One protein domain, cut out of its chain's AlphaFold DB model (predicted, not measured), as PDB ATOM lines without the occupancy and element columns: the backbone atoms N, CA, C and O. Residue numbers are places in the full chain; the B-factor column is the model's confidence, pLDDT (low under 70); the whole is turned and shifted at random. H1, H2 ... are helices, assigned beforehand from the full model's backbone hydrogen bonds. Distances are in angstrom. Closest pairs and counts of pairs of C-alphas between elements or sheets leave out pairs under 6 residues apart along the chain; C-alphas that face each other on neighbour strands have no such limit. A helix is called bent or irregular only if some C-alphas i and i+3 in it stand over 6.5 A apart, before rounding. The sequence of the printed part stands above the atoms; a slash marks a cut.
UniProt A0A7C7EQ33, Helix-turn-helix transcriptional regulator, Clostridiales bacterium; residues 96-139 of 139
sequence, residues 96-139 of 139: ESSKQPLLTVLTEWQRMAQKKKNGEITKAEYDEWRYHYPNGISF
ATOM      1  N   GLU A  96     145.033 163.960 101.897       81.56
ATOM      2  CA  GLU A  96     144.704 163.430 103.232       81.56
ATOM      3  C   GLU A  96     143.218 163.065 103.376       81.56
ATOM      4  O   GLU A  96     142.876 162.002 103.891       81.56
ATOM      5  N   SER A  97     142.321 163.882 102.815       83.38
ATOM      6  CA  SER A  97     140.884 163.578 102.765       83.38
ATOM      7  C   SER A  97     140.572 162.281 102.012       83.38
ATOM      8  O   SER A  97     139.728 161.502 102.451       83.38
ATOM      9  N   SER A  98     141.268 162.024 100.904       86.12
ATOM     10  CA  SER A  98     141.076 160.829 100.075       86.12
ATOM     11  C   SER A  98     141.672 159.574 100.719       86.12
ATOM     12  O   SER A  98     141.193 158.469 100.471       86.12
ATOM     13  N   LYS A  99     142.677 159.731 101.591       85.38
ATOM     14  CA  LYS A  99     143.267 158.642 102.385       85.38
ATOM     15  C   LYS A  99     142.391 158.226 103.569       85.38
ATOM     16  O   LYS A  99     142.525 157.099 104.042       85.38
ATOM     17  N   GLN A 100     141.481 159.080 104.041       87.50
ATOM     18  CA  GLN A 100     140.710 158.841 105.268       87.50
ATOM     19  C   GLN A 100     139.940 157.501 105.296       87.50
ATOM     20  O   GLN A 100     140.006 156.811 106.321       87.50
ATOM     21  N   PRO A 101     139.247 157.059 104.223       88.75
ATOM     22  CA  PRO A 101     138.585 155.755 104.220       88.75
ATOM     23  C   PRO A 101     139.576 154.598 104.379       88.75
ATOM     24  O   PRO A 101     139.328 153.667 105.143       88.75
ATOM     25  N   LEU A 102     140.735 154.682 103.720       87.38
ATOM     26  CA  LEU A 102     141.782 153.675 103.844       87.38
ATOM     27  C   LEU A 102     142.394 153.659 105.249       87.38
ATOM     28  O   LEU A 102     142.550 152.595 105.845       87.38
ATOM     29  N   LEU A 103     142.722 154.831 105.795       88.38
ATOM     30  CA  LEU A 103     143.246 154.947 107.155       88.38
ATOM     31  C   LEU A 103     142.270 154.359 108.174       88.38
ATOM     32  O   LEU A 103     142.701 153.701 109.118       88.38
ATOM     33  N   THR A 104     140.965 154.526 107.956       91.25
ATOM     34  CA  THR A 104     139.924 153.945 108.813       91.25
ATOM     35  C   THR A 104     140.011 152.416 108.831       91.25
ATOM     36  O   THR A 104     140.126 151.826 109.906       91.25
ATOM     37  N   VAL A 105     140.047 151.765 107.663       92.31
ATOM     38  CA  VAL A 105     140.098 150.290 107.592       92.31
ATOM     39  C   VAL A 105     141.442 149.720 108.070       92.31
ATOM     40  O   VAL A 105     141.478 148.670 108.713       92.31
ATOM     41  N   LEU A 106     142.557 150.422 107.825       91.31
ATOM     42  CA  LEU A 106     143.880 150.035 108.330       91.31
ATOM     43  C   LEU A 106     143.966 150.166 109.856       91.31
ATOM     44  O   LEU A 106     144.503 149.277 110.517       91.31
ATOM     45  N   THR A 107     143.395 151.232 110.418       92.56
ATOM     46  CA  THR A 107     143.324 151.442 111.871       92.56
ATOM     47  C   THR A 107     142.466 150.367 112.531       92.56
ATOM     48  O   THR A 107     142.850 149.817 113.566       92.56
ATOM     49  N   GLU A 108     141.333 150.000 111.923       94.50
ATOM     50  CA  GLU A 108     140.507 148.901 112.423       94.50
ATOM     51  C   GLU A 108     141.284 147.578 112.439       94.50
ATOM     52  O   GLU A 108     141.294 146.871 113.455       94.50
ATOM     53  N   TRP A 109     141.998 147.270 111.353       95.75
ATOM     54  CA  TRP A 109     142.833 146.076 111.277       95.75
ATOM     55  C   TRP A 109     143.955 146.076 112.321       95.75
ATOM     56  O   TRP A 109     144.149 145.066 113.010       95.75
ATOM     57  N   GLN A 110     144.657 147.200 112.491       96.19
ATOM     58  CA  GLN A 110     145.707 147.363 113.498       96.19
ATOM     59  C   GLN A 110     145.162 147.127 114.909       96.19
ATOM     60  O   GLN A 110     145.755 146.363 115.674       96.19
ATOM     61  N   ARG A 111     144.009 147.719 115.237       95.88
ATOM     62  CA  ARG A 111     143.335 147.545 116.528       95.88
ATOM     63  C   ARG A 111     143.019 146.075 116.792       95.88
ATOM     64  O   ARG A 111     143.363 145.554 117.848       95.88
ATOM     65  N   MET A 112     142.415 145.377 115.828       96.25
ATOM     66  CA  MET A 112     142.098 143.950 115.967       96.25
ATOM     67  C   MET A 112     143.357 143.085 116.127       96.25
ATOM     68  O   MET A 112     143.372 142.141 116.918       96.25
ATOM     69  N   ALA A 113     144.440 143.420 115.420       96.88
ATOM     70  CA  ALA A 113     145.722 142.736 115.566       96.88
ATOM     71  C   ALA A 113     146.354 142.968 116.953       96.88
ATOM     72  O   ALA A 113     146.915 142.031 117.527       96.88
ATOM     73  N   GLN A 114     146.236 144.179 117.506       97.81
ATOM     74  CA  GLN A 114     146.691 144.509 118.860       97.81
ATOM     75  C   GLN A 114     145.887 143.767 119.926       97.81
ATOM     76  O   GLN A 114     146.502 143.116 120.763       97.81
ATOM     77  N   LYS A 115     144.548 143.754 119.838       97.31
ATOM     78  CA  LYS A 115     143.693 142.968 120.746       97.31
ATOM     79  C   LYS A 115     144.141 141.509 120.819       97.31
ATOM     80  O   LYS A 115     144.335 140.960 121.898       97.31
ATOM     81  N   LYS A 116     144.390 140.892 119.659       97.62
ATOM     82  CA  LYS A 116     144.897 139.516 119.587       97.62
ATOM     83  C   LYS A 116     146.289 139.387 120.219       97.62
ATOM     84  O   LYS A 116     146.548 138.427 120.938       97.62
ATOM     85  N   LYS A 117     147.203 140.321 119.934       97.31
ATOM     86  CA  LYS A 117     148.569 140.321 120.488       97.31
ATOM     87  C   LYS A 117     148.566 140.446 122.016       97.31
ATOM     88  O   LYS A 117     149.379 139.799 122.665       97.31
ATOM     89  N   ASN A 118     147.647 141.238 122.559       97.62
ATOM     90  CA  ASN A 118     147.480 141.470 123.991       97.62
ATOM     91  C   ASN A 118     146.691 140.352 124.694       97.62
ATOM     92  O   ASN A 118     146.582 140.367 125.916       97.62
ATOM     93  N   GLY A 119     146.136 139.392 123.945       96.75
ATOM     94  CA  GLY A 119     145.314 138.309 124.490       96.75
ATOM     95  C   GLY A 119     143.871 138.704 124.822       96.75
ATOM     96  O   GLY A 119     143.168 137.914 125.438       96.75
ATOM     97  N   GLU A 120     143.413 139.888 124.401       97.56
ATOM     98  CA  GLU A 120     142.027 140.351 124.585       97.56
ATOM     99  C   GLU A 120     141.033 139.559 123.723       97.56
ATOM    100  O   GLU A 120     139.866 139.439 124.076       97.56
ATOM    101  N   ILE A 121     141.502 139.033 122.586       97.19
ATOM    102  CA  ILE A 121     140.757 138.109 121.730       97.19
ATOM    103  C   ILE A 121     141.648 136.933 121.337       97.19
ATOM    104  O   ILE A 121     142.864 137.056 121.151       97.19
ATOM    105  N   THR A 122     141.027 135.784 121.147       97.31
ATOM    106  CA  THR A 122     141.663 134.572 120.654       97.31
ATOM    107  C   THR A 122     142.023 134.684 119.169       97.31
ATOM    108  O   THR A 122     141.528 135.520 118.407       97.31
ATOM    109  N   LYS A 123     142.882 133.767 118.705       95.81
ATOM    110  CA  LYS A 123     143.156 133.595 117.271       95.81
ATOM    111  C   LYS A 123     141.879 133.280 116.481       95.81
ATOM    112  O   LYS A 123     141.768 133.753 115.354       95.81
ATOM    113  N   ALA A 124     140.956 132.512 117.063       94.62
ATOM    114  CA  ALA A 124     139.698 132.139 116.427       94.62
ATOM    115  C   ALA A 124     138.789 133.358 116.225       94.62
ATOM    116  O   ALA A 124     138.341 133.583 115.110       94.62
ATOM    117  N   GLU A 125     138.607 134.198 117.246       95.25
ATOM    118  CA  GLU A 125     137.809 135.432 117.141       95.25
ATOM    119  C   GLU A 125     138.415 136.433 116.150       95.25
ATOM    120  O   GLU A 125     137.705 137.035 115.346       95.25
ATOM    121  N   TYR A 126     139.745 136.583 116.153       96.38
ATOM    122  CA  TYR A 126     140.434 137.414 115.165       96.38
ATOM    123  C   TYR A 126     140.226 136.906 113.733       96.38
ATOM    124  O   TYR A 126     140.039 137.689 112.801       96.38
ATOM    125  N   ASP A 127     140.285 135.591 113.543       95.19
ATOM    126  CA  ASP A 127     140.072 134.961 112.247       95.19
ATOM    127  C   ASP A 127     138.623 135.082 111.790       95.19
ATOM    128  O   ASP A 127     138.396 135.463 110.645       95.19
ATOM    129  N   GLU A 128     137.671 134.894 112.697       94.50
ATOM    130  CA  GLU A 128     136.247 135.065 112.434       94.50
ATOM    131  C   GLU A 128     135.924 136.489 111.965       94.50
ATOM    132  O   GLU A 128     135.275 136.659 110.930       94.50
ATOM    133  N   TRP A 129     136.472 137.514 112.633       95.25
ATOM    134  CA  TRP A 129     136.364 138.903 112.170       95.25
ATOM    135  C   TRP A 129     136.952 139.081 110.760       95.25
ATOM    136  O   TRP A 129     136.285 139.622 109.878       95.25
ATOM    137  N   ARG A 130     138.161 138.559 110.494       95.38
ATOM    138  CA  ARG A 130     138.794 138.657 109.161       95.38
ATOM    139  C   ARG A 130     138.002 137.952 108.063       95.38
ATOM    140  O   ARG A 130     138.085 138.353 106.905       95.38
ATOM    141  N   TYR A 131     137.304 136.869 108.385       94.88
ATOM    142  CA  TYR A 131     136.538 136.108 107.401       94.88
ATOM    143  C   TYR A 131     135.211 136.773 107.049       94.88
ATOM    144  O   TYR A 131     134.716 136.555 105.946       94.88
ATOM    145  N   HIS A 132     134.677 137.609 107.940       94.31
ATOM    146  CA  HIS A 132     133.381 138.273 107.789       94.31
ATOM    147  C   HIS A 132     133.472 139.766 107.457       94.31
ATOM    148  O   HIS A 132     132.451 140.362 107.118       94.31
ATOM    149  N   TYR A 133     134.666 140.364 107.507       92.56
ATOM    150  CA  TYR A 133     134.882 141.778 107.199       92.56
ATOM    151  C   TYR A 133     134.217 142.200 105.861       92.56
ATOM    152  O   TYR A 133     134.350 141.485 104.857       92.56
ATOM    153  N   PRO A 134     133.505 143.346 105.819       86.94
ATOM    154  CA  PRO A 134     133.391 144.364 106.878       86.94
ATOM    155  C   PRO A 134     132.345 144.067 107.966       86.94
ATOM    156  O   PRO A 134     132.296 144.767 108.968       86.94
ATOM    157  N   ASN A 135     131.542 143.012 107.826       77.88
ATOM    158  CA  ASN A 135     130.409 142.712 108.714       77.88
ATOM    159  C   ASN A 135     130.820 141.917 109.974       77.88
ATOM    160  O   ASN A 135     130.057 141.084 110.457       77.88
ATOM    161  N   GLY A 136     132.056 142.098 110.454       65.06
ATOM    162  CA  GLY A 136     132.638 141.299 111.537       65.06
ATOM    163  C   GLY A 136     131.995 141.530 112.912       65.06
ATOM    164  O   GLY A 136     131.217 142.461 113.105       65.06
ATOM    165  N   ILE A 137     132.349 140.663 113.871       54.88
ATOM    166  CA  ILE A 137     131.814 140.631 115.244       54.88
ATOM    167  C   ILE A 137     131.817 142.039 115.862       54.88
ATOM    168  O   ILE A 137     132.878 142.646 116.034       54.88
ATOM    169  N   SER A 138     130.630 142.550 116.201       46.88
ATOM    170  CA  SER A 138     130.499 143.699 117.101       46.88
ATOM    171  C   SER A 138     130.915 143.244 118.499       46.88
ATOM    172  O   SER A 138     130.310 142.322 119.040       46.88
ATOM    173  N   PHE A 139     131.976 143.846 119.034       44.31
ATOM    174  CA  PHE A 139     132.369 143.700 120.437       44.31
ATOM    175  C   PHE A 139     131.700 144.790 121.263       44.31
ATOM    176  O   PHE A 139     131.710 145.945 120.772       44.31
TER     177      PHE A 139
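Overview. This is residues 96 to 139 of the 139 residues of the protein "Helix-turn-helix transcriptional regulator" of Clostridiales bacterium (UniProt A0A7C7EQ33). The printed part is a lopsided helical hairpin: the long helix H1 makes the length, and the short helix H2 folds back beside its last turns. Residues 96 to 104 of H1 stick out beyond the body, and an unnamed tail, residues 133 to 139, follows H2. The printed part has 44 residues, with two named helices in the order H1, H2 and no named strand; its class is all helix. It is only just loose, close to compact, with a radius of gyration of the C-alphas of 11.5 A, and it is elongated, spanning 34 by 21 by 14 A.

Arrangement. H1, residues 96 to 117, has a kink of 39 degrees near residue 103. H1 is irregular: C-alphas 98 and 101 are 7.0 A apart. A tight link of 5 residues joins it to H2, residues 123 to 132. H1 touches H2 with residues 112 to 116 alone; the closest C-alphas are those of Lys 116 and Lys 123, 6.6 A apart. The two run opposite ways at a shallow tilt of 31 degrees, a helical hairpin. In H2 every O i to N i+4 pair is within hydrogen-bond range; in H1 16 of 18 are.

Along the chain. H1 begins at C-alpha 96 (144.704, 163.430, 103.232) and ends at C-alpha 117 (148.569, 140.321, 120.488), 29.1 A from first to last C-alpha. H2 measures 14.4 A and ends at C-alpha 132 (133.381, 138.273, 107.789).

Size, cuts and confidence. The two C-alphas farthest apart are those of Glu 96 and Ala 124, at 34.3 A. Without residues 96 to 104, which stand free, the body spans 23 by 19 by 14 A. The printed part has no cut and ends at Phe 139, the chain's last residue. The mean pLDDT of the printed part is 89.3, and residues 136 to 139 are under 70.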